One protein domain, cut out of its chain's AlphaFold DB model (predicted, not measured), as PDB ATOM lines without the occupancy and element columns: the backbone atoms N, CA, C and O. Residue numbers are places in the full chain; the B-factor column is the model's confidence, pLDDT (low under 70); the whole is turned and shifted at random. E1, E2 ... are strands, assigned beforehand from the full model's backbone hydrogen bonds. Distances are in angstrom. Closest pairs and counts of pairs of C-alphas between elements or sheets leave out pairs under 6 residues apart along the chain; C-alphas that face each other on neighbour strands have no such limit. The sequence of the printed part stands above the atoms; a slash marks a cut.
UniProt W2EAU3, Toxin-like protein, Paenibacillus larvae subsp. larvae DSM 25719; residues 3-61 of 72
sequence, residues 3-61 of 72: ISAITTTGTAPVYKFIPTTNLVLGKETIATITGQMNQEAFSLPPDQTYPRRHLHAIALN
ATOM      1  N   ILE A   3     194.083 121.394 221.135       68.88
ATOM      2  CA  ILE A   3     193.211 122.502 221.537       68.88
ATOM      3  C   ILE A   3     192.261 122.854 220.392       68.88
ATOM      4  O   ILE A   3     192.686 122.929 219.240       68.88
ATOM      5  N   SER A   4     190.978 123.045 220.698       75.25
ATOM      6  CA  SER A   4     189.941 123.315 219.695       75.25
ATOM      7  C   SER A   4     188.972 124.410 220.144       75.25
ATOM      8  O   SER A   4     188.758 124.626 221.340       75.25
ATOM      9  N   ALA A   5     188.382 125.097 219.168       80.62
ATOM     10  CA  ALA A   5     187.300 126.053 219.353       80.62
ATOM     11  C   ALA A   5     186.157 125.715 218.390       80.62
ATOM     12  O   ALA A   5     186.383 125.427 217.214       80.62
ATOM     13  N   ILE A   6     184.925 125.775 218.884       83.38
ATOM     14  CA  ILE A   6     183.714 125.533 218.096       83.38
ATOM     15  C   ILE A   6     183.227 126.878 217.554       83.38
ATOM     16  O   ILE A   6     183.155 127.846 218.307       83.38
ATOM     17  N   THR A   7     182.883 126.947 216.270       87.50
ATOM     18  CA  THR A   7     182.310 128.139 215.618       87.50
ATOM     19  C   THR A   7     181.056 127.739 214.851       87.50
ATOM     20  O   THR A   7     181.008 126.651 214.282       87.50
ATOM     21  N   THR A   8     180.056 128.619 214.815       85.06
ATOM     22  CA  THR A   8     178.887 128.481 213.938       85.06
ATOM     23  C   THR A   8     178.893 129.574 212.876       85.06
ATOM     24  O   THR A   8     179.213 130.725 213.164       85.06
ATOM     25  N   THR A   9     178.530 129.205 211.650       89.69
ATOM     26  CA  THR A   9     178.272 130.129 210.532       89.69
ATOM     27  C   THR A   9     176.789 130.141 210.145       89.69
ATOM     28  O   THR A   9     176.423 130.622 209.076       89.69
ATOM     29  N   GLY A  10     175.932 129.523 210.967       89.12
ATOM     30  CA  GLY A  10     174.484 129.509 210.781       89.12
ATOM     31  C   GLY A  10     173.816 130.742 211.387       89.12
ATOM     32  O   GLY A  10     174.408 131.458 212.187       89.12
ATOM     33  N   THR A  11     172.550 130.965 211.039       92.62
ATOM     34  CA  THR A  11     171.772 132.134 211.488       92.62
ATOM     35  C   THR A  11     171.018 131.914 212.801       92.62
ATOM     36  O   THR A  11     170.511 132.873 213.381       92.62
ATOM     37  N   ALA A  12     170.938 130.672 213.288       94.50
ATOM     38  CA  ALA A  12     170.246 130.307 214.521       94.50
ATOM     39  C   ALA A  12     171.233 129.876 215.623       94.50
ATOM     40  O   ALA A  12     172.274 129.288 215.315       94.50
ATOM     41  N   PRO A  13     170.917 130.138 216.906       94.00
ATOM     42  CA  PRO A  13     171.714 129.639 218.018       94.00
ATOM     43  C   PRO A  13     171.610 128.115 218.137       94.00
ATOM     44  O   PRO A  13     170.562 127.522 217.877       94.00
ATOM     45  N   VAL A  14     172.691 127.497 218.604       94.38
ATOM     46  CA  VAL A  14     172.732 126.075 218.962       94.38
ATOM     47  C   VAL A  14     172.785 125.950 220.484       94.38
ATOM     48  O   VAL A  14     173.463 126.734 221.149       94.38
ATOM     49  N   TYR A  15     172.071 124.977 221.046       94.06
ATOM     50  CA  TYR A  15     172.021 124.725 222.487       94.06
ATOM     51  C   TYR A  15     172.452 123.299 222.801       94.06
ATOM     52  O   TYR A  15     172.201 122.397 222.003       94.06
ATOM     53  N   LYS A  16     173.060 123.114 223.979       94.00
ATOM     54  CA  LYS A  16     173.540 121.815 224.480       94.00
ATOM     55  C   LYS A  16     174.351 121.041 223.436       94.00
ATOM     56  O   LYS A  16     174.093 119.873 223.150       94.00
ATOM     57  N   PHE A  17     175.283 121.739 222.792       91.44
ATOM     58  CA  PHE A  17     176.010 121.204 221.651       91.44
ATOM     59  C   PHE A  17     177.238 120.412 222.096       91.44
ATOM     60  O   PHE A  17     178.114 120.940 222.784       91.44
ATOM     61  N   ILE A  18     177.307 119.158 221.646       90.62
ATOM     62  CA  ILE A  18     178.421 118.239 221.876       90.62
ATOM     63  C   ILE A  18     178.857 117.693 220.508       90.62
ATOM     64  O   ILE A  18     178.133 116.888 219.920       90.62
ATOM     65  N   PRO A  19     179.993 118.146 219.951       88.12
ATOM     66  CA  PRO A  19     180.436 117.697 218.638       88.12
ATOM     67  C   PRO A  19     181.130 116.332 218.694       88.12
ATOM     68  O   PRO A  19     181.829 116.006 219.655       88.12
ATOM     69  N   THR A  20     181.039 115.594 217.590       88.88
ATOM     70  CA  THR A  20     181.963 114.503 217.259       88.88
ATOM     71  C   THR A  20     182.893 114.975 216.147       88.88
ATOM     72  O   THR A  20     182.433 115.405 215.092       88.88
ATOM     73  N   THR A  21     184.201 114.925 216.386       87.38
ATOM     74  CA  THR A  21     185.241 115.398 215.464       87.38
ATOM     75  C   THR A  21     186.164 114.250 215.081       87.38
ATOM     76  O   THR A  21     186.681 113.548 215.949       87.38
ATOM     77  N   ASN A  22     186.411 114.088 213.783       89.19
ATOM     78  CA  ASN A  22     187.432 113.175 213.279       89.19
ATOM     79  C   ASN A  22     188.744 113.932 213.061       89.19
ATOM     80  O   ASN A  22     188.752 114.980 212.414       89.19
ATOM     81  N   LEU A  23     189.851 113.386 213.560       87.50
ATOM     82  CA  LEU A  23     191.193 113.847 213.222       87.50
ATOM     83  C   LEU A  23     191.679 113.036 212.026       87.50
ATOM     84  O   LEU A  23     191.791 111.813 212.110       87.50
ATOM     85  N   VAL A  24     191.938 113.717 210.914       90.69
ATOM     86  CA  VAL A  24     192.327 113.091 209.646       90.69
ATOM     87  C   VAL A  24     193.742 113.525 209.281       90.69
ATOM     88  O   VAL A  24     194.033 114.721 209.254       90.69
ATOM     89  N   LEU A  25     194.611 112.558 208.980       91.56
ATOM     90  CA  LEU A  25     195.961 112.781 208.466       91.56
ATOM     91  C   LEU A  25     196.088 112.111 207.094       91.56
ATOM     92  O   LEU A  25     195.958 110.896 206.953       91.56
ATOM     93  N   GLY A  26     196.309 112.913 206.052       95.06
ATOM     94  CA  GLY A  26     196.251 112.424 204.676       95.06
ATOM     95  C   GLY A  26     194.834 111.963 204.316       95.06
ATOM     96  O   GLY A  26     193.933 112.788 204.192       95.06
ATOM     97  N   LYS A  27     194.649 110.653 204.124       94.69
ATOM     98  CA  LYS A  27     193.347 110.028 203.821       94.69
ATOM     99  C   LYS A  27     192.815 109.160 204.965       94.69
ATOM    100  O   LYS A  27     191.758 108.554 204.815       94.69
ATOM    101  N   GLU A  28     193.541 109.080 206.075       93.44
ATOM    102  CA  GLU A  28     193.217 108.194 207.189       93.44
ATOM    103  C   GLU A  28     192.672 108.984 208.375       93.44
ATOM    104  O   GLU A  28     193.205 110.031 208.748       93.44
ATOM    105  N   THR A  29     191.611 108.460 208.986       90.00
ATOM    106  CA  THR A  29     191.118 108.945 210.275       90.00
ATOM    107  C   THR A  29     191.954 108.309 211.374       90.00
ATOM    108  O   THR A  29     191.854 107.108 211.612       90.00
ATOM    109  N   ILE A  30     192.759 109.118 212.056       88.00
ATOM    110  CA  ILE A  30     193.622 108.669 213.158       88.00
ATOM    111  C   ILE A  30     192.901 108.714 214.510       88.00
ATOM    112  O   ILE A  30     193.334 108.075 215.464       88.00
ATOM    113  N   ALA A  31     191.799 109.467 214.600       81.94
ATOM    114  CA  ALA A  31     190.979 109.564 215.803       81.94
ATOM    115  C   ALA A  31     189.539 109.954 215.474       81.94
ATOM    116  O   ALA A  31     189.312 110.825 214.634       81.94
ATOM    117  N   THR A  32     188.590 109.416 216.233       85.75
ATOM    118  CA  THR A  32     187.233 109.958 216.348       85.75
ATOM    119  C   THR A  32     187.015 110.344 217.801       85.75
ATOM    120  O   THR A  32     187.102 109.495 218.685       85.75
ATOM    121  N   ILE A  33     186.762 111.626 218.052       83.75
ATOM    122  CA  ILE A  33     186.601 112.186 219.395       83.75
ATOM    123  C   ILE A  33     185.189 112.744 219.510       83.75
ATOM    124  O   ILE A  33     184.832 113.681 218.798       83.75
ATOM    125  N   THR A  34     184.395 112.197 220.425       85.12
ATOM    126  CA  THR A  34     183.118 112.796 220.830       85.12
ATOM    127  C   THR A  34     183.333 113.599 222.101       85.12
ATOM    128  O   THR A  34     183.939 113.100 223.051       85.12
ATOM    129  N   GLY A  35     182.847 114.842 222.104       80.50
ATOM    130  CA  GLY A  35     182.912 115.709 223.271       80.50
ATOM    131  C   GLY A  35     182.220 115.094 224.491       80.50
ATOM    132  O   GLY A  35     181.255 114.343 224.373       80.50
ATOM    133  N   GLN A  36     182.724 115.430 225.667       82.44
ATOM    134  CA  GLN A  36     182.177 115.051 226.964       82.44
ATOM    135  C   GLN A  36     181.384 116.208 227.574       82.44
ATOM    136  O   GLN A  36     181.379 117.325 227.058       82.44
ATOM    137  N   MET A  37     180.723 115.965 228.708       82.94
ATOM    138  CA  MET A  37     179.874 116.973 229.358       82.94
ATOM    139  C   MET A  37     180.641 118.254 229.736       82.94
ATOM    140  O   MET A  37     180.113 119.353 229.615       82.94
ATOM    141  N   ASN A  38     181.917 118.150 230.121       80.00
ATOM    142  CA  ASN A  38     182.775 119.311 230.401       80.00
ATOM    143  C   ASN A  38     183.157 120.119 229.145       80.00
ATOM    144  O   ASN A  38     183.766 121.179 229.262       80.00
ATOM    145  N   GLN A  39     182.830 119.612 227.958       84.69
ATOM    146  CA  GLN A  39     183.092 120.227 226.659       84.69
ATOM    147  C   GLN A  39     181.775 120.653 225.972       84.69
ATOM    148  O   GLN A  39     181.805 121.108 224.829       84.69
ATOM    149  N   GLU A  40     180.630 120.526 226.660       90.19
ATOM    150  CA  GLU A  40     179.314 120.937 226.167       90.19
ATOM    151  C   GLU A  40     179.223 122.464 226.033       90.19
ATOM    152  O   GLU A  40     179.333 123.221 227.006       90.19
ATOM    153  N   ALA A  41     178.917 122.928 224.824       90.75
ATOM    154  CA  ALA A  41     178.522 124.309 224.606       90.75
ATOM    155  C   ALA A  41     177.032 124.467 224.941       90.75
ATOM    156  O   ALA A  41     176.161 124.212 224.107       90.75
ATOM    157  N   PHE A  42     176.732 124.914 226.165       92.75
ATOM    158  CA  PHE A  42     175.348 125.110 226.617       92.75
ATOM    159  C   PHE A  42     174.548 126.035 225.682       92.75
ATOM    160  O   PHE A  42     173.380 125.776 225.390       92.75
ATOM    161  N   SER A  43     175.190 127.089 225.169       93.31
ATOM    162  CA  SER A  43     174.651 127.947 224.116       93.31
ATOM    163  C   SER A  43     175.774 128.490 223.234       93.31
ATOM    164  O   SER A  43     176.792 128.969 223.740       93.31
ATOM    165  N   LEU A  44     175.562 128.442 221.920       93.62
ATOM    166  CA  LEU A  44     176.437 128.998 220.898       93.62
ATOM    167  C   LEU A  44     175.605 129.862 219.935       93.62
ATOM    168  O   LEU A  44     174.961 129.327 219.029       93.62
ATOM    169  N   PRO A  45     175.571 131.191 220.142       94.31
ATOM    170  CA  PRO A  45     174.910 132.116 219.227       94.31
ATOM    171  C   PRO A  45     175.583 132.155 217.842       94.31
ATOM    172  O   PRO A  45     176.766 131.818 217.745       94.31
ATOM    173  N   PRO A  46     174.871 132.624 216.798       93.19
ATOM    174  CA  PRO A  46     175.449 132.916 215.484       93.19
ATOM    175  C   PRO A  46     176.731 133.750 215.575       93.19
ATOM    176  O   PRO A  46     176.832 134.639 216.422       93.19
ATOM    177  N   ASP A  47     177.705 133.449 214.714       90.94
ATOM    178  CA  ASP A  47     178.983 134.168 214.574       90.94
ATOM    179  C   ASP A  47     179.856 134.246 215.844       90.94
ATOM    180  O   ASP A  47     180.833 135.003 215.915       90.94
ATOM    181  N   GLN A  48     179.541 133.442 216.862       92.81
ATOM    182  CA  GLN A  48     180.314 133.329 218.097       92.81
ATOM    183  C   GLN A  48     181.143 132.046 218.130       92.81
ATOM    184  O   GLN A  48     180.945 131.111 217.350       92.81
ATOM    185  N   THR A  49     182.082 132.015 219.077       92.69
ATOM    186  CA  THR A  49     182.904 130.841 219.372       92.69
ATOM    187  C   THR A  49     182.572 130.276 220.746       92.69
ATOM    188  O   THR A  49     182.232 131.022 221.672       92.69
ATOM    189  N   TYR A  50     182.741 128.965 220.900       91.06
ATOM    190  CA  TYR A  50     182.824 128.312 222.199       91.06
ATOM    191  C   TYR A  50     184.212 127.664 222.372       91.06
ATOM    192  O   TYR A  50     184.599 126.832 221.547       91.06
ATOM    193  N   PRO A  51     184.969 128.036 223.419       92.69
ATOM    194  CA  PRO A  51     184.676 129.089 224.391       92.69
ATOM    195  C   PRO A  51     184.706 130.478 223.727       92.69
ATOM    196  O   PRO A  51     185.133 130.625 222.577       92.69
ATOM    197  N   ARG A  52     184.221 131.516 224.423       91.06
ATOM    198  CA  ARG A  52     184.250 132.893 223.893       91.06
ATOM    199  C   ARG A  52     185.684 133.290 223.536       91.06
ATOM    200  O   ARG A  52     186.609 132.889 224.227       91.06
ATOM    201  N   ARG A  53     185.868 134.143 222.522       89.19
ATOM    202  CA  ARG A  53     187.191 134.497 221.954       89.19
ATOM    203  C   ARG A  53     188.268 134.959 222.951       89.19
ATOM    204  O   ARG A  53     189.443 134.881 222.629       89.19
ATOM    205  N   HIS A  54     187.884 135.465 224.122       92.56
ATOM    206  CA  HIS A  54     188.813 135.910 225.172       92.56
ATOM    207  C   HIS A  54     189.182 134.807 226.181       92.56
ATOM    208  O   HIS A  54     189.896 135.076 227.142       92.56
ATOM    209  N   LEU A  55     188.664 133.591 226.008       91.94
ATOM    210  CA  LEU A  55     188.914 132.438 226.865       91.94
ATOM    211  C   LEU A  55     189.853 131.451 226.170       91.94
ATOM    212  O   LEU A  55     189.983 131.434 224.945       91.94
ATOM    213  N   HIS A  56     190.488 130.600 226.969       89.44
ATOM    214  CA  HIS A  56     191.313 129.518 226.448       89.44
ATOM    215  C   HIS A  56     190.462 128.464 225.740       89.44
ATOM    216  O   HIS A  56     189.321 128.209 226.118       89.44
ATOM    217  N   ALA A  57     191.045 127.857 224.711       87.31
ATOM    218  CA  ALA A  57     190.422 126.805 223.922       87.31
ATOM    219  C   ALA A  57     190.142 125.536 224.749       87.31
ATOM    220  O   ALA A  57     190.734 125.309 225.806       87.31
ATOM    221  N   ILE A  58     189.255 124.685 224.232       86.50
ATOM    222  CA  ILE A  58     188.896 123.417 224.870       86.50
ATOM    223  C   ILE A  58     190.010 122.404 224.649       86.50
ATOM    224  O   ILE A  58     190.524 122.258 223.538       86.50
ATOM    225  N   ALA A  59     190.334 121.672 225.709       81.12
ATOM    226  CA  ALA A  59     191.198 120.508 225.648       81.12
ATOM    227  C   ALA A  59     190.442 119.308 225.062       81.12
ATOM    228  O   ALA A  59     189.449 118.867 225.640       81.12
ATOM    229  N   LEU A  60     190.940 118.757 223.955       75.94
ATOM    230  CA  LEU A  60     190.507 117.471 223.404       75.94
ATOM    231  C   LEU A  60     191.617 116.451 223.654       75.94
ATOM    232  O   LEU A  60     192.450 116.183 222.789       75.94
ATOM    233  N   ASN A  61     191.704 115.968 224.887       69.81
ATOM    234  CA  ASN A  61     192.786 115.090 225.328       69.81
ATOM    235  C   ASN A  61     192.340 113.651 225.591       69.81
ATOM    236  O   ASN A  61     193.205 112.815 225.833       69.81
TER     237      ASN A  61
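Overview. This is residues 3 to 61 of the 72 residues of the protein "Toxin-like protein" of Paenibacillus larvae subsp. larvae DSM 25719 (UniProt W2EAU3). A two-stranded ribbon turns a corner: the short pair E1 and E4 makes one part, and the longer hairpin of E2 and E3 reaches away from it, with E1 running on into E2 at 85 degrees. Beside this ribbon the two ends of the printed part come together, residues 3 to 4 pairing with E5 and residues 6 to 7 with residues 49 to 50. The printed part has 59 residues with no named helix and five named strands, E1 to E5 in order along the chain, of the class all strand, though under half of the residues, 24 of 59, are in named elements. The two sheets, E1 - E4 and E2 - E3, are each antiparallel. The whole is only just compact, close to loose, with a radius of gyration of the C-alphas of 12.3 A, and the C-alphas span 32 by 23 by 20 A.

Along the chain. The printed part begins at Ile 3, with its C-alpha at (193.211, 122.502, 221.537). E1 is residues 14 to 17, 6.5 A from first to last C-alpha, and begins at C-alpha 14 at (172.732, 126.075, 218.962). E2 is residues 20 to 25, 16.6 A long. E3, residues 28 to 34, is the longest strand by residues and measures 17.6 A. E4 is residues 41 to 44, 6.3 A. E5 is residues 58 to 60, also 6.3 A, and ends at C-alpha 60 at (190.507, 117.471, 223.404).

Arrangement. Residues 3 to 4 pair antiparallel with residues 58 to 59 of E5, and residues 6 to 7 with residues 49 to 50, also antiparallel. E5 pairs with no named strand. E1 and E4 are antiparallel neighbours at 165 degrees; C-alphas 16 and 42, which face each other, are 4.3 A apart. N 14 and O 44, at 2.9 A, and N 44 and O 14, at 2.8 A, are within hydrogen-bond range. E1 runs on into E2 across a break of 2 residues. E2 and E3 form a hairpin, antiparallel at 159 degrees, with N 21 and O 33 at 2.8 A and N 30 and O 23 at 2.9 A within hydrogen-bond range. Between E3 and E5 one pair of C-alphas is within 8 A, those of Ile 33 and Leu 60, 7.7 A apart. E1 and E3 are apart, and so are E2 and E4.

Size, cuts and confidence. The two C-alphas farthest apart, those of Lys 27 and His 54, are 33.9 A from each other, while the first and last printed C-alphas, of Ile 3 and Asn 61, are 8.3 A apart. The printed part has no cut. The links E1 to E2 and E2 to E3 are tight, E3 to E4 is short, and E4 to E5, 13 residues, is long. The mean pLDDT of the printed part is 88.1; residues 3 and 61 are under 70.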